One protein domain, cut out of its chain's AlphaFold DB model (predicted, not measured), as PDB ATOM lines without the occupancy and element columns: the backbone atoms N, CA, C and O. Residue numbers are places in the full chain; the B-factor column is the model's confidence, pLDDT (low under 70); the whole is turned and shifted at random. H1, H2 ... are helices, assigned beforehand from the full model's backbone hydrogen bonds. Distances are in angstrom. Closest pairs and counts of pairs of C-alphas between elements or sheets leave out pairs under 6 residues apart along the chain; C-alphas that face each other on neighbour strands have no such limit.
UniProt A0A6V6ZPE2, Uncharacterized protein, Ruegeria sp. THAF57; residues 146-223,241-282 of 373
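Overview. This is residues 146 to 223 and 241 to 282 of the 373 residues of an uncharacterized protein of Ruegeria sp. THAF57 (UniProt A0A6V6ZPE2). Two long helices, H4 and H5, lie side by side and run opposite ways as the core, and three of the shorter helices, H1, H3 and H6, meet this pair near one end of it, where H4 begins and H5 ends. H3 and H1 come to the first part of H4, H6 makes a corner with the last part of H5, and a long link leads from H2 back to H3. The printed part has 120 residues with six named helices, H1 to H6 in order along the chain, and no named strand; the class is all helix. It is compact, with a radius of gyration of the C-alphas of 14.3 A, and its C-alphas span 43 by 31 by 28 A.

Arrangement. Start at H4, residues 204 to 220, the hub that touches three other helices. H5, residues 242 to 258, touches it at a shallow tilt of 23 degrees, opposite ways; look at Ala 211 and Ala 249, whose C-alphas are the closest at 4.1 A. H3, residues 192 to 200, touches residues 205 to 210 of H4 alone, at a steep tilt of 54 degrees, with the C-alphas of Ala 199 and Gln 207 closest at 4.4 A. H1, residues 155 to 170, touches H4 with residues 165 to 169 alone, at a steep tilt of 53 degrees; its closest pair is the C-alphas of Arg 166 and Pro 205, 5.9 A apart. H6, residues 262 to 274, touches residues 253 to 257 of H5 alone, at a steep tilt of 51 degrees, and the C-alphas of Ala 257 and Ile 265 are closest at 5.0 A. H2, residues 172 to 180, only just touches H1, only at the corner, with 3 pairs of C-alphas within 8 A, the closest being those of Ala 168 and Ala 174 at 6.7 A. H2 and H5 are apart, and so are H3 and H6. In H1, H2, H3, H4 and H6 every backbone O i to N i+4 pair is within hydrogen-bond range; in H5, 12 of 13 are.

Along the chain. Find C-alpha 204 at (326.444, 306.948, 280.398), where H4 begins; it runs 25.0 A to C-alpha 220. H5 covers 24.5 A from Thr 242 to Asn 258. H1 begins at C-alpha 155, at (317.067, 317.472, 290.641), and is 21.8 A long. H6 is 18.3 A long and ends at C-alpha 274, at (334.754, 297.686, 260.134). H2 and H3 have nine residues each.

Size, cuts and confidence. The C-alphas farthest apart, of Leu 154 and Gln 281, are 43.7 A from each other. Residues 224 to 240 are not printed, and C-alphas 223 and 241 stand 14.8 A apart across this cut between H4 and H5. The link from H2 to H3, 11 residues, is long; those from H1 to H2, H3 to H4 and H5 to H6 are tight. The mean pLDDT of the printed part is 70.4, and 48 residues are under 70, among them residues 166 to 195.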
ATOM      1  N   PRO A 146     328.403 324.576 285.095       60.66
ATOM      2  CA  PRO A 146     327.500 323.426 285.187       60.66
ATOM      3  C   PRO A 146     326.895 323.222 286.583       60.66
ATOM      4  O   PRO A 146     325.774 322.730 286.702       60.66
ATOM      5  N   GLU A 147     327.596 323.633 287.644       62.31
ATOM      6  CA  GLU A 147     327.078 323.564 289.017       62.31
ATOM      7  C   GLU A 147     325.862 324.483 289.214       62.31
ATOM      8  O   GLU A 147     324.902 324.122 289.895       62.31
ATOM      9  N   VAL A 148     325.868 325.645 288.557       63.47
ATOM     10  CA  VAL A 148     324.827 326.681 288.651       63.47
ATOM     11  C   VAL A 148     323.573 326.303 287.880       63.47
ATOM     12  O   VAL A 148     322.471 326.644 288.300       63.47
ATOM     13  N   LEU A 149     323.714 325.512 286.813       64.31
ATOM     14  CA  LEU A 149     322.581 324.868 286.143       64.31
ATOM     15  C   LEU A 149     321.878 323.837 287.037       64.31
ATOM     16  O   LEU A 149     320.933 323.187 286.610       64.31
ATOM     17  N   GLY A 150     322.313 323.676 288.288       57.62
ATOM     18  CA  GLY A 150     321.641 322.824 289.249       57.62
ATOM     19  C   GLY A 150     321.870 321.342 288.985       57.62
ATOM     20  O   GLY A 150     321.183 320.529 289.600       57.62
ATOM     21  N   LEU A 151     322.860 320.973 288.158       54.94
ATOM     22  CA  LEU A 151     323.228 319.572 287.914       54.94
ATOM     23  C   LEU A 151     323.534 318.824 289.225       54.94
ATOM     24  O   LEU A 151     323.261 317.630 289.337       54.94
ATOM     25  N   THR A 152     323.994 319.550 290.248       52.66
ATOM     26  CA  THR A 152     324.287 319.027 291.588       52.66
ATOM     27  C   THR A 152     323.252 319.413 292.657       52.66
ATOM     28  O   THR A 152     323.164 318.735 293.683       52.66
ATOM     29  N   GLY A 153     322.459 320.472 292.442       57.62
ATOM     30  CA  GLY A 153     321.621 321.100 293.479       57.62
ATOM     31  C   GLY A 153     320.107 321.117 293.226       57.62
ATOM     32  O   GLY A 153     319.342 321.244 294.182       57.62
ATOM     33  N   LEU A 154     319.653 320.963 291.978       71.06
ATOM     34  CA  LEU A 154     318.240 321.031 291.587       71.06
ATOM     35  C   LEU A 154     317.875 319.809 290.729       71.06
ATOM     36  O   LEU A 154     318.048 319.840 289.509       71.06
ATOM     37  N   PRO A 155     317.330 318.733 291.337       74.38
ATOM     38  CA  PRO A 155     317.067 317.472 290.641       74.38
ATOM     39  C   PRO A 155     316.240 317.615 289.360       74.38
ATOM     40  O   PRO A 155     316.516 316.927 288.390       74.38
ATOM     41  N   TYR A 156     315.286 318.554 289.319       80.75
ATOM     42  CA  TYR A 156     314.417 318.727 288.155       80.75
ATOM     43  C   TYR A 156     315.181 319.174 286.896       80.75
ATOM     44  O   TYR A 156     314.853 318.710 285.811       80.75
ATOM     45  N   VAL A 157     316.199 320.041 287.024       73.44
ATOM     46  CA  VAL A 157     316.988 320.507 285.867       73.44
ATOM     47  C   VAL A 157     317.840 319.365 285.339       73.44
ATOM     48  O   VAL A 157     317.955 319.158 284.133       73.44
ATOM     49  N   ARG A 158     318.411 318.584 286.264       72.88
ATOM     50  CA  ARG A 158     319.175 317.390 285.927       72.88
ATOM     51  C   ARG A 158     318.312 316.371 285.192       72.88
ATOM     52  O   ARG A 158     318.768 315.840 284.188       72.88
ATOM     53  N   ASP A 159     317.095 316.122 285.671       78.88
ATOM     54  CA  ASP A 159     316.152 315.195 285.041       78.88
ATOM     55  C   ASP A 159     315.736 315.691 283.646       78.88
ATOM     56  O   ASP A 159     315.769 314.917 282.693       78.88
ATOM     57  N   GLU A 160     315.451 316.992 283.500       75.56
ATOM     58  CA  GLU A 160     315.117 317.628 282.217       75.56
ATOM     59  C   GLU A 160     316.238 317.421 281.178       75.56
ATOM     60  O   GLU A 160     315.991 316.942 280.071       75.56
ATOM     61  N   ILE A 161     317.491 317.705 281.554       71.94
ATOM     62  CA  ILE A 161     318.662 317.525 280.680       71.94
ATOM     63  C   ILE A 161     318.945 316.036 280.428       71.94
ATOM     64  O   ILE A 161     319.266 315.647 279.304       71.94
ATOM     65  N   ALA A 162     318.826 315.186 281.449       72.88
ATOM     66  CA  ALA A 162     319.068 313.752 281.326       72.88
ATOM     67  C   ALA A 162     318.076 313.079 280.370       72.88
ATOM     68  O   ALA A 162     318.482 312.198 279.612       72.88
ATOM     69  N   ASP A 163     316.807 313.488 280.391       74.62
ATOM     70  CA  ASP A 163     315.784 312.970 279.485       74.62
ATOM     71  C   ASP A 163     316.048 313.399 278.038       74.62
ATOM     72  O   ASP A 163     315.990 312.555 277.145       74.62
ATOM     73  N   MET A 164     316.453 314.651 277.804       72.88
ATOM     74  CA  MET A 164     316.863 315.113 276.472       72.88
ATOM     75  C   MET A 164     318.081 314.349 275.938       72.88
ATOM     76  O   MET A 164     318.073 313.901 274.794       72.88
ATOM     77  N   ILE A 165     319.131 314.175 276.750       70.12
ATOM     78  CA  ILE A 165     320.323 313.418 276.332       70.12
ATOM     79  C   ILE A 165     319.952 311.957 276.062       70.12
ATOM     80  O   ILE A 165     320.461 311.357 275.116       70.12
ATOM     81  N   ARG A 166     319.061 311.371 276.870       69.75
ATOM     82  CA  ARG A 166     318.574 310.007 276.647       69.75
ATOM     83  C   ARG A 166     317.827 309.905 275.321       69.75
ATOM     84  O   ARG A 166     318.142 309.013 274.546       69.75
ATOM     85  N   GLU A 167     316.910 310.825 275.038       67.62
ATOM     86  CA  GLU A 167     316.174 310.864 273.770       67.62
ATOM     87  C   GLU A 167     317.121 311.014 272.572       67.62
ATOM     88  O   GLU A 167     317.005 310.273 271.594       67.62
ATOM     89  N   ALA A 168     318.106 311.911 272.669       64.38
ATOM     90  CA  ALA A 168     319.120 312.098 271.635       64.38
ATOM     91  C   ALA A 168     319.958 310.828 271.405       64.38
ATOM     92  O   ALA A 168     320.239 310.472 270.262       64.38
ATOM     93  N   ALA A 169     320.327 310.122 272.479       63.84
ATOM     94  CA  ALA A 169     321.131 308.907 272.399       63.84
ATOM     95  C   ALA A 169     320.330 307.656 271.977       63.84
ATOM     96  O   ALA A 169     320.910 306.721 271.426       63.84
ATOM     97  N   GLU A 170     319.018 307.616 272.233       61.91
ATOM     98  CA  GLU A 170     318.119 306.515 271.850       61.91
ATOM     99  C   GLU A 170     317.614 306.631 270.404       61.91
ATOM    100  O   GLU A 170     317.316 305.617 269.769       61.91
ATOM    101  N   ASN A 171     317.527 307.844 269.853       59.53
ATOM    102  CA  ASN A 171     317.045 308.053 268.493       59.53
ATOM    103  C   ASN A 171     318.158 307.767 267.464       59.53
ATOM    104  O   ASN A 171     318.872 308.663 267.012       59.53
ATOM    105  N   GLU A 172     318.280 306.499 267.056       45.91
ATOM    106  CA  GLU A 172     319.244 305.997 266.056       45.91
ATOM    107  C   GLU A 172     319.236 306.797 264.730       45.91
ATOM    108  O   GLU A 172     320.229 306.816 264.003       45.91
ATOM    109  N   VAL A 173     318.143 307.498 264.401       42.62
ATOM    110  CA  VAL A 173     318.050 308.377 263.220       42.62
ATOM    111  C   VAL A 173     318.785 309.701 263.433       42.62
ATOM    112  O   VAL A 173     319.447 310.164 262.511       42.62
ATOM    113  N   ALA A 174     318.751 310.286 264.634       41.56
ATOM    114  CA  ALA A 174     319.583 311.444 264.970       41.56
ATOM    115  C   ALA A 174     321.074 311.063 265.006       41.56
ATOM    116  O   ALA A 174     321.911 311.848 264.586       41.56
ATOM    117  N   TYR A 175     321.390 309.827 265.403       45.16
ATOM    118  CA  TYR A 175     322.727 309.225 265.350       45.16
ATOM    119  C   TYR A 175     323.218 308.945 263.914       45.16
ATOM    120  O   TYR A 175     324.341 309.309 263.575       45.16
ATOM    121  N   ARG A 176     322.384 308.364 263.034       38.06
ATOM    122  CA  ARG A 176     322.698 308.230 261.596       38.06
ATOM    123  C   ARG A 176     322.843 309.590 260.935       38.06
ATOM    124  O   ARG A 176     323.764 309.764 260.156       38.06
ATOM    125  N   ASN A 177     321.988 310.548 261.280       34.94
ATOM    126  CA  ASN A 177     322.107 311.911 260.786       34.94
ATOM    127  C   ASN A 177     323.370 312.582 261.333       34.94
ATOM    128  O   ASN A 177     324.061 313.189 260.549       34.94
ATOM    129  N   ALA A 178     323.763 312.416 262.596       37.50
ATOM    130  CA  ALA A 178     325.022 312.966 263.108       37.50
ATOM    131  C   ALA A 178     326.263 312.375 262.407       37.50
ATOM    132  O   ALA A 178     327.224 313.096 262.169       37.50
ATOM    133  N   VAL A 179     326.221 311.090 262.028       37.22
ATOM    134  CA  VAL A 179     327.293 310.405 261.277       37.22
ATOM    135  C   VAL A 179     327.249 310.704 259.763       37.22
ATOM    136  O   VAL A 179     328.299 310.778 259.133       37.22
ATOM    137  N   ASP A 180     326.069 310.917 259.164       33.19
ATOM    138  CA  ASP A 180     325.901 311.343 257.758       33.19
ATOM    139  C   ASP A 180     326.000 312.876 257.583       33.19
ATOM    140  O   ASP A 180     326.106 313.378 256.459       33.19
ATOM    141  N   MET A 181     326.002 313.646 258.675       34.69
ATOM    142  CA  MET A 181     326.140 315.100 258.671       34.69
ATOM    143  C   MET A 181     327.606 315.503 258.720       34.69
ATOM    144  O   MET A 181     328.076 316.181 259.623       34.69
ATOM    145  N   HIS A 182     328.244 315.284 257.580       39.16
ATOM    146  CA  HIS A 182     329.229 316.223 257.049       39.16
ATOM    147  C   HIS A 182     328.574 317.567 256.624       39.16
ATOM    148  O   HIS A 182     329.109 318.285 255.795       39.16
ATOM    149  N   ASN A 183     327.358 317.877 257.098       32.28
ATOM    150  CA  ASN A 183     326.582 319.078 256.794       32.28
ATOM    151  C   ASN A 183     325.469 319.248 257.838       32.28
ATOM    152  O   ASN A 183     324.470 318.549 257.745       32.28
ATOM    153  N   ASN A 184     325.656 320.170 258.787       40.06
ATOM    154  CA  ASN A 184     324.650 320.922 259.556       40.06
ATOM    155  C   ASN A 184     323.281 320.267 259.885       40.06
ATOM    156  O   ASN A 184     322.502 319.927 259.001       40.06
ATOM    157  N   GLU A 185     322.922 320.344 261.179       36.56
ATOM    158  CA  GLU A 185     321.568 320.205 261.767       36.56
ATOM    159  C   GLU A 185     321.190 318.881 262.469       36.56
ATOM    160  O   GLU A 185     320.030 318.467 262.430       36.56
ATOM    161  N   VAL A 186     322.087 318.278 263.263       34.25
ATOM    162  CA  VAL A 186     321.632 317.631 264.512       34.25
ATOM    163  C   VAL A 186     321.991 318.532 265.685       34.25
ATOM    164  O   VAL A 186     323.060 318.434 266.270       34.25
ATOM    165  N   GLY A 187     321.056 319.441 265.971       34.59
ATOM    166  CA  GLY A 187     320.727 319.917 267.314       34.59
ATOM    167  C   GLY A 187     321.892 320.398 268.166       34.59
ATOM    168  O   GLY A 187     322.391 319.668 269.018       34.59
ATOM    169  N   GLY A 188     322.232 321.676 268.029       42.69
ATOM    170  CA  GLY A 188     322.984 322.396 269.051       42.69
ATOM    171  C   GLY A 188     322.175 322.618 270.333       42.69
ATOM    172  O   GLY A 188     322.048 323.760 270.728       42.69
ATOM    173  N   ASP A 189     321.636 321.574 270.971       49.16
ATOM    174  CA  ASP A 189     320.678 321.721 272.083       49.16
ATOM    175  C   ASP A 189     321.244 321.345 273.475       49.16
ATOM    176  O   ASP A 189     320.538 321.448 274.479       49.16
ATOM    177  N   VAL A 190     322.517 320.931 273.591       50.00
ATOM    178  CA  VAL A 190     323.190 320.760 274.898       50.00
ATOM    179  C   VAL A 190     324.541 321.469 274.872       50.00
ATOM    180  O   VAL A 190     325.407 321.070 274.092       50.00
ATOM    181  N   PRO A 191     324.795 322.478 275.727       55.81
ATOM    182  CA  PRO A 191     326.110 323.084 275.824       55.81
ATOM    183  C   PRO A 191     327.130 322.000 276.130       55.81
ATOM    184  O   PRO A 191     326.977 321.248 277.095       55.81
ATOM    185  N   MET A 192     328.202 321.949 275.342       63.53
ATOM    186  CA  MET A 192     329.261 320.949 275.490       63.53
ATOM    187  C   MET A 192     329.801 320.853 276.920       63.53
ATOM    188  O   MET A 192     330.193 319.779 277.369       63.53
ATOM    189  N   LEU A 193     329.778 321.960 277.664       57.47
ATOM    190  CA  LEU A 193     330.186 322.007 279.062       57.47
ATOM    191  C   LEU A 193     329.243 321.220 279.992       57.47
ATOM    192  O   LEU A 193     329.714 320.529 280.892       57.47
ATOM    193  N   VAL A 194     327.930 321.281 279.751       61.59
ATOM    194  CA  VAL A 194     326.914 320.492 280.469       61.59
ATOM    195  C   VAL A 194     327.100 319.016 280.159       61.59
ATOM    196  O   VAL A 194     327.174 318.194 281.071       61.59
ATOM    197  N   LEU A 195     327.257 318.694 278.875       69.31
ATOM    198  CA  LEU A 195     327.468 317.327 278.422       69.31
ATOM    199  C   LEU A 195     328.740 316.718 279.035       69.31
ATOM    200  O   LEU A 195     328.700 315.624 279.599       69.31
ATOM    201  N   LYS A 196     329.850 317.465 279.008       70.38
ATOM    202  CA  LYS A 196     331.119 317.073 279.631       70.38
ATOM    203  C   LYS A 196     330.991 316.920 281.148       70.38
ATOM    204  O   LYS A 196     331.511 315.955 281.699       70.38
ATOM    205  N   GLY A 197     330.290 317.835 281.823       65.94
ATOM    206  CA  GLY A 197     330.024 317.746 283.262       65.94
ATOM    207  C   GLY A 197     329.278 316.461 283.629       65.94
ATOM    208  O   GLY A 197     329.739 315.699 284.476       65.94
ATOM    209  N   MET A 198     328.188 316.156 282.923       74.00
ATOM    210  CA  MET A 198     327.410 314.931 283.145       74.00
ATOM    211  C   MET A 198     328.188 313.656 282.793       74.00
ATOM    212  O   MET A 198     328.027 312.633 283.461       74.00
ATOM    213  N   ALA A 199     329.061 313.706 281.784       75.75
ATOM    214  CA  ALA A 199     329.953 312.598 281.458       75.75
ATOM    215  C   ALA A 199     330.941 312.306 282.604       75.75
ATOM    216  O   ALA A 199     331.111 311.145 282.987       75.75
ATOM    217  N   ILE A 200     331.530 313.353 283.200       76.69
ATOM    218  CA  ILE A 200     332.421 313.254 284.370       76.69
ATOM    219  C   ILE A 200     331.678 312.699 285.595       76.69
ATOM    220  O   ILE A 200     332.254 311.933 286.366       76.69
ATOM    221  N   GLU A 201     330.396 313.027 285.760       75.94
ATOM    222  CA  GLU A 201     329.545 312.463 286.818       75.94
ATOM    223  C   GLU A 201     329.156 310.988 286.600       75.94
ATOM    224  O   GLU A 201     328.540 310.382 287.479       75.94
ATOM    225  N   GLY A 202     329.502 310.394 285.452       79.38
ATOM    226  CA  GLY A 202     329.218 308.991 285.147       79.38
ATOM    227  C   GLY A 202     327.873 308.745 284.460       79.38
ATOM    228  O   GLY A 202     327.384 307.614 284.460       79.38
ATOM    229  N   PHE A 203     327.232 309.771 283.891       83.25
ATOM    230  CA  PHE A 203     325.986 309.580 283.150       83.25
ATOM    231  C   PHE A 203     326.276 308.993 281.761       83.25
ATOM    232  O   PHE A 203     326.688 309.704 280.847       83.25
ATOM    233  N   ALA A 204     326.047 307.689 281.597       85.75
ATOM    234  CA  ALA A 204     326.444 306.948 280.398       85.75
ATOM    235  C   ALA A 204     325.925 307.532 279.061       85.75
ATOM    236  O   ALA A 204     326.721 307.670 278.135       85.75
ATOM    237  N   PRO A 205     324.660 307.990 278.935       82.56
ATOM    238  CA  PRO A 205     324.211 308.667 277.714       82.56
ATOM    239  C   PRO A 205     325.003 309.947 277.392       82.56
ATOM    240  O   PRO A 205     325.274 310.225 276.223       82.56
ATOM    241  N   ALA A 206     325.427 310.705 278.413       78.88
ATOM    242  CA  ALA A 206     326.284 311.873 278.211       78.88
ATOM    243  C   ALA A 206     327.708 311.474 277.817       78.88
ATOM    244  O   ALA A 206     328.274 312.089 276.921       78.88
ATOM    245  N   GLN A 207     328.269 310.430 278.434       85.62
ATOM    246  CA  GLN A 207     329.573 309.883 278.047       85.62
ATOM    247  C   GLN A 207     329.573 309.445 276.577       85.62
ATOM    248  O   GLN A 207     330.463 309.831 275.827       85.62
ATOM    249  N   PHE A 208     328.540 308.715 276.141       85.12
ATOM    250  CA  PHE A 208     328.357 308.332 274.741       85.12
ATOM    251  C   PHE A 208     328.283 309.544 273.810       85.12
ATOM    252  O   PHE A 208     329.039 309.630 272.850       85.12
ATOM    253  N   THR A 209     327.399 310.495 274.104       78.12
ATOM    254  CA  THR A 209     327.189 311.659 273.230       78.12
ATOM    255  C   THR A 209     328.442 312.542 273.171       78.12
ATOM    256  O   THR A 209     328.796 313.051 272.111       78.12
ATOM    257  N   TYR A 210     329.167 312.681 274.288       77.75
ATOM    258  CA  TYR A 210     330.441 313.400 274.335       77.75
ATOM    259  C   TYR A 210     331.533 312.685 273.529       77.75
ATOM    260  O   TYR A 210     332.306 313.341 272.837       77.75
ATOM    261  N   ALA A 211     331.574 311.350 273.578       83.94
ATOM    262  CA  ALA A 211     332.499 310.549 272.785       83.94
ATOM    263  C   ALA A 211     332.278 310.738 271.277       83.94
ATOM    264  O   ALA A 211     333.238 310.985 270.555       83.94
ATOM    265  N   VAL A 212     331.021 310.703 270.822       79.06
ATOM    266  CA  VAL A 212     330.654 310.921 269.410       79.06
ATOM    267  C   VAL A 212     331.115 312.296 268.921       79.06
ATOM    268  O   VAL A 212     331.681 312.409 267.839       79.06
ATOM    269  N   PHE A 213     330.929 313.342 269.731       76.31
ATOM    270  CA  PHE A 213     331.412 314.686 269.402       76.31
ATOM    271  C   PHE A 213     332.942 314.751 269.247       76.31
ATOM    272  O   PHE A 213     333.465 315.453 268.382       76.31
ATOM    273  N   LEU A 214     333.680 314.052 270.111       77.56
ATOM    274  CA  LEU A 214     335.141 314.007 270.032       77.56
ATOM    275  C   LEU A 214     335.618 313.214 268.809       77.56
ATOM    276  O   LEU A 214     336.586 313.617 268.166       77.56
ATOM    277  N   GLU A 215     334.928 312.124 268.474       77.62
ATOM    278  CA  GLU A 215     335.202 311.320 267.282       77.62
ATOM    279  C   GLU A 215     335.018 312.139 265.998       77.62
ATOM    280  O   GLU A 215     335.934 312.184 265.177       77.62
ATOM    281  N   SER A 216     333.907 312.881 265.867       73.81
ATOM    282  CA  SER A 216     333.639 313.695 264.670       73.81
ATOM    283  C   SER A 216     334.711 314.767 264.435       73.81
ATOM    284  O   SER A 216     335.169 314.962 263.312       73.81
ATOM    285  N   ARG A 217     335.204 315.405 265.506       71.25
ATOM    286  CA  ARG A 217     336.322 316.365 265.428       71.25
ATOM    287  C   ARG A 217     337.640 315.730 264.989       71.25
ATOM    288  O   ARG A 217     338.479 316.402 264.386       71.25
ATOM    289  N   GLY A 218     337.860 314.468 265.346       63.25
ATOM    290  CA  GLY A 218     339.035 313.717 264.919       63.25
ATOM    291  C   GLY A 218     339.020 313.412 263.418       63.25
ATOM    292  O   GLY A 218     340.080 313.436 262.787       63.25
ATOM    293  N   ASP A 219     337.830 313.194 262.852       58.94
ATOM    294  CA  ASP A 219     337.622 312.837 261.445       58.94
ATOM    295  C   ASP A 219     337.800 314.024 260.487       58.94
ATOM    296  O   ASP A 219     338.503 313.900 259.474       58.94
ATOM    297  N   ASP A 220     337.254 315.195 260.836       52.03
ATOM    298  CA  ASP A 220     337.290 316.406 259.997       52.03
ATOM    299  C   ASP A 220     338.718 316.910 259.723       52.03
ATOM    300  O   ASP A 220     339.010 317.484 258.673       52.03
ATOM    301  N   ALA A 221     339.677 316.608 260.601       48.75
ATOM    302  CA  ALA A 221     341.079 316.982 260.412       48.75
ATOM    303  C   ALA A 221     341.805 316.207 259.288       48.75
ATOM    304  O   ALA A 221     342.979 316.477 259.004       48.75
ATOM    305  N   THR A 222     341.135 315.244 258.650       42.72
ATOM    306  CA  THR A 222     341.647 314.499 257.489       42.72
ATOM    307  C   THR A 222     341.113 315.020 256.145       42.72
ATOM    308  O   THR A 222     341.649 314.648 255.093       42.72
ATOM    309  N   GLY A 223     340.117 315.917 256.169       41.75
ATOM    310  CA  GLY A 223     339.515 316.576 255.007       41.75
ATOM    311  C   GLY A 223     340.060 317.990 254.777       41.75
ATOM    312  O   GLY A 223     340.380 318.723 255.705       41.75
ATOM    313  N   SER A 241     344.152 318.645 268.735       40.88
ATOM    314  CA  SER A 241     345.174 317.605 268.674       40.88
ATOM    315  C   SER A 241     344.476 316.288 268.348       40.88
ATOM    316  O   SER A 241     343.906 315.641 269.220       40.88
ATOM    317  N   THR A 242     344.510 315.905 267.076       52.16
ATOM    318  CA  THR A 242     343.732 314.798 266.496       52.16
ATOM    319  C   THR A 242     343.990 313.438 267.144       52.16
ATOM    320  O   THR A 242     343.078 312.629 267.244       52.16
ATOM    321  N   GLY A 243     345.203 313.200 267.655       57.47
ATOM    322  CA  GLY A 243     345.496 311.998 268.444       57.47
ATOM    323  C   GLY A 243     344.831 312.000 269.825       57.47
ATOM    324  O   GLY A 243     344.400 310.960 270.294       57.47
ATOM    325  N   SER A 244     344.693 313.168 270.459       74.69
ATOM    326  CA  SER A 244     344.081 313.274 271.790       74.69
ATOM    327  C   SER A 244     342.560 313.150 271.747       74.69
ATOM    328  O   SER A 244     341.987 312.616 272.691       74.69
ATOM    329  N   ASP A 245     341.901 313.670 270.709       79.00
ATOM    330  CA  ASP A 245     340.431 313.689 270.658       79.00
ATOM    331  C   ASP A 245     339.881 312.274 270.413       79.00
ATOM    332  O   ASP A 245     338.976 311.847 271.127       79.00
ATOM    333  N   ILE A 246     340.504 311.497 269.517       84.25
ATOM    334  CA  ILE A 246     340.157 310.083 269.293       84.25
ATOM    335  C   ILE A 246     340.435 309.220 270.536       84.25
ATOM    336  O   ILE A 246     339.588 308.417 270.926       84.25
ATOM    337  N   ASP A 247     341.576 309.414 271.207       86.94
ATOM    338  CA  ASP A 247     341.892 308.690 272.448       86.94
ATOM    339  C   ASP A 247     340.870 309.003 273.558       86.94
ATOM    340  O   ASP A 247     340.452 308.116 274.310       86.94
ATOM    341  N   GLN A 248     340.425 310.261 273.656       87.06
ATOM    342  CA  GLN A 248     339.371 310.656 274.590       87.06
ATOM    343  C   GLN A 248     338.006 310.087 274.191       87.06
ATOM    344  O   GLN A 248     337.273 309.634 275.070       87.06
ATOM    345  N   ALA A 249     337.662 310.079 272.901       88.12
ATOM    346  CA  ALA A 249     336.428 309.471 272.411       88.12
ATOM    347  C   ALA A 249     336.369 307.991 272.808       88.12
ATOM    348  O   ALA A 249     335.392 307.549 273.416       88.12
ATOM    349  N   LEU A 250     337.452 307.247 272.562       91.88
ATOM    350  CA  LEU A 250     337.554 305.839 272.934       91.88
ATOM    351  C   LEU A 250     337.362 305.635 274.441       91.88
ATOM    352  O   LEU A 250     336.557 304.796 274.842       91.88
ATOM    353  N   TYR A 251     338.031 306.444 275.268       93.38
ATOM    354  CA  TYR A 251     337.864 306.406 276.722       93.38
ATOM    355  C   TYR A 251     336.396 306.581 277.147       93.38
ATOM    356  O   TYR A 251     335.869 305.785 277.924       93.38
ATOM    357  N   TRP A 252     335.702 307.591 276.618       89.50
ATOM    358  CA  TRP A 252     334.310 307.855 276.988       89.50
ATOM    359  C   TRP A 252     333.333 306.801 276.458       89.50
ATOM    360  O   TRP A 252     332.370 306.455 277.151       89.50
ATOM    361  N   PHE A 253     333.591 306.235 275.276       91.25
ATOM    362  CA  PHE A 253     332.835 305.084 274.787       91.25
ATOM    363  C   PHE A 253     332.999 303.870 275.704       91.25
ATOM    364  O   PHE A 253     332.002 303.210 276.005       91.25
ATOM    365  N   GLU A 254     334.217 303.585 276.169       94.38
ATOM    366  CA  GLU A 254     334.486 302.479 277.090       94.38
ATOM    367  C   GLU A 254     333.797 302.680 278.445       94.38
ATOM    368  O   GLU A 254     333.134 301.763 278.923       94.38
ATOM    369  N   GLU A 255     333.863 303.876 279.037       93.12
ATOM    370  CA  GLU A 255     333.183 304.178 280.308       93.12
ATOM    371  C   GLU A 255     331.657 304.023 280.206       93.12
ATOM    372  O   GLU A 255     331.011 303.399 281.061       93.12
ATOM    373  N   SER A 256     331.080 304.509 279.108       90.81
ATOM    374  CA  SER A 256     329.652 304.366 278.835       90.81
ATOM    375  C   SER A 256     329.253 302.898 278.617       90.81
ATOM    376  O   SER A 256     328.256 302.410 279.165       90.81
ATOM    377  N   ALA A 257     330.066 302.143 277.870       92.56
ATOM    378  CA  ALA A 257     329.856 300.718 277.642       92.56
ATOM    379  C   ALA A 257     329.999 299.892 278.933       92.56
ATOM    380  O   ALA A 257     329.202 298.978 279.166       92.56
ATOM    381  N   ASN A 258     330.951 300.244 279.805       93.75
ATOM    382  CA  ASN A 258     331.152 299.637 281.124       93.75
ATOM    383  C   ASN A 258     329.960 299.887 282.056       93.75
ATOM    384  O   ASN A 258     329.573 299.001 282.822       93.75
ATOM    385  N   SER A 259     329.311 301.046 281.921       90.19
ATOM    386  CA  SER A 259     328.030 301.356 282.570       90.19
ATOM    387  C   SER A 259     326.847 300.577 281.971       90.19
ATOM    388  O   SER A 259     325.724 300.628 282.472       90.19
ATOM    389  N   GLY A 260     327.088 299.804 280.911       89.81
ATOM    390  CA  GLY A 260     326.117 298.930 280.275       89.81
ATOM    391  C   GLY A 260     325.259 299.610 279.214       89.81
ATOM    392  O   GLY A 260     324.258 298.995 278.823       89.81
ATOM    393  N   PHE A 261     325.629 300.814 278.767       89.31
ATOM    394  CA  PHE A 261     324.897 301.573 277.760       89.31
ATOM    395  C   PHE A 261     325.033 300.917 276.383       89.31
ATOM    396  O   PHE A 261     326.123 300.797 275.823       89.31
ATOM    397  N   ILE A 262     323.901 300.443 275.860       88.44
ATOM    398  CA  ILE A 262     323.838 299.618 274.650       88.44
ATOM    399  C   ILE A 262     324.406 300.338 273.414       88.44
ATOM    400  O   ILE A 262     325.212 299.710 272.726       88.44
ATOM    401  N   PRO A 263     324.086 301.623 273.150       85.62
ATOM    402  CA  PRO A 263     324.646 302.335 272.002       85.62
ATOM    403  C   PRO A 263     326.178 302.356 271.976       85.62
ATOM    404  O   PRO A 263     326.764 302.080 270.934       85.62
ATOM    405  N   SER A 264     326.844 302.568 273.118       89.25
ATOM    406  CA  SER A 264     328.314 302.520 273.200       89.25
ATOM    407  C   SER A 264     328.874 301.127 272.934       89.25
ATOM    408  O   SER A 264     329.859 300.986 272.215       89.25
ATOM    409  N   ILE A 265     328.234 300.085 273.478       92.12
ATOM    410  CA  ILE A 265     328.636 298.689 273.250       92.12
ATOM    411  C   ILE A 265     328.547 298.343 271.760       92.12
ATOM    412  O   ILE A 265     329.479 297.764 271.198       92.12
ATOM    413  N   TYR A 266     327.434 298.707 271.118       90.06
ATOM    414  CA  TYR A 266     327.243 298.505 269.688       90.06
ATOM    415  C   TYR A 266     328.264 299.298 268.869       90.06
ATOM    416  O   TYR A 266     328.882 298.733 267.965       90.06
ATOM    417  N   HIS A 267     328.474 300.573 269.202       89.12
ATOM    418  CA  HIS A 267     329.392 301.450 268.486       89.12
ATOM    419  C   HIS A 267     330.828 300.903 268.528       89.12
ATOM    420  O   HIS A 267     331.403 300.645 267.474       89.12
ATOM    421  N   LEU A 268     331.356 300.565 269.713       92.12
ATOM    422  CA  LEU A 268     332.672 299.918 269.859       92.12
ATOM    423  C   LEU A 268     332.767 298.604 269.066       92.12
ATOM    424  O   LEU A 268     333.771 298.338 268.403       92.12
ATOM    425  N   GLY A 269     331.712 297.783 269.094       93.12
ATOM    426  CA  GLY A 269     331.653 296.530 268.341       93.12
ATOM    427  C   GLY A 269     331.655 296.723 266.821       93.12
ATOM    428  O   GLY A 269     332.365 296.011 266.107       93.12
ATOM    429  N   SER A 270     330.891 297.695 266.318       89.50
ATOM    430  CA  SER A 270     330.829 298.058 264.899       89.50
ATOM    431  C   SER A 270     332.147 298.671 264.417       89.50
ATOM    432  O   SER A 270     332.646 298.283 263.355       89.50
ATOM    433  N   SER A 271     332.740 299.572 265.202       88.81
ATOM    434  CA  SER A 271     334.015 300.222 264.890       88.81
ATOM    435  C   SER A 271     335.153 299.203 264.824       88.81
ATOM    436  O   SER A 271     335.883 299.167 263.833       88.81
ATOM    437  N   ALA A 272     335.211 298.254 265.765       93.31
ATOM    438  CA  ALA A 272     336.137 297.123 265.694       93.31
ATOM    439  C   ALA A 272     335.858 296.182 264.502       93.31
ATOM    440  O   ALA A 272     336.787 295.595 263.948       93.31
ATOM    441  N   TYR A 273     334.596 296.005 264.088       88.38
ATOM    442  CA  TYR A 273     334.230 295.120 262.971       88.38
ATOM    443  C   TYR A 273     334.648 295.683 261.606       88.38
ATOM    444  O   TYR A 273     335.084 294.921 260.732       88.38
ATOM    445  N   LYS A 274     334.480 296.996 261.405       87.19
ATOM    446  CA  LYS A 274     334.754 297.686 260.134       87.19
ATOM    447  C   LYS A 274     336.189 298.209 260.044       87.19
ATOM    448  O   LYS A 274     336.744 298.216 258.949       87.19
ATOM    449  N   GLY A 275     336.780 298.586 261.178       84.50
ATOM    450  CA  GLY A 275     337.918 299.499 261.216       84.50
ATOM    451  C   GLY A 275     337.451 300.925 260.912       84.50
ATOM    452  O   GLY A 275     336.749 301.157 259.930       84.50
ATOM    453  N   THR A 276     337.808 301.866 261.776       83.69
ATOM    454  CA  THR A 276     337.391 303.280 261.732       83.69
ATOM    455  C   THR A 276     338.556 304.162 262.188       83.69
ATOM    456  O   THR A 276     339.622 303.645 262.525       83.69
ATOM    457  N   SER A 277     338.372 305.479 262.203       80.81
ATOM    458  CA  SER A 277     339.305 306.409 262.851       80.81
ATOM    459  C   SER A 277     339.454 306.139 264.351       80.81
ATOM    460  O   SER A 277     340.561 306.256 264.871       80.81
ATOM    461  N   LEU A 278     338.380 305.692 265.014       83.88
ATOM    462  CA  LEU A 278     338.375 305.334 266.432       83.88
ATOM    463  C   LEU A 278     339.301 304.154 266.759       83.88
ATOM    464  O   LEU A 278     339.964 304.149 267.794       83.88
ATOM    465  N   MET A 279     339.335 303.128 265.900       88.75
ATOM    466  CA  MET A 279     340.213 301.963 266.065       88.75
ATOM    467  C   MET A 279     340.374 301.139 264.785       88.75
ATOM    468  O   MET A 279     339.460 301.030 263.964       88.75
ATOM    469  N   GLU A 280     341.518 300.462 264.664       91.06
ATOM    470  CA  GLU A 280     341.756 299.482 263.602       91.06
ATOM    471  C   GLU A 280     340.797 298.283 263.693       91.06
ATOM    472  O   GLU A 280     340.319 297.907 264.767       91.06
ATOM    473  N   GLN A 281     340.550 297.634 262.548       91.69
ATOM    474  CA  GLN A 281     339.713 296.441 262.505       91.69
ATOM    475  C   GLN A 281     340.299 295.334 263.397       91.69
ATOM    476  O   GLN A 281     341.426 294.877 263.200       91.69
ATOM    477  N   ASN A 282     339.487 294.831 264.325       94.75
ATOM    478  CA  ASN A 282     339.828 293.727 265.209       94.75
ATOM    479  C   ASN A 282     338.608 292.823 265.410       94.75
ATOM    480  O   ASN A 282     337.756 293.068 266.264       94.75
TER     481      ASN A 282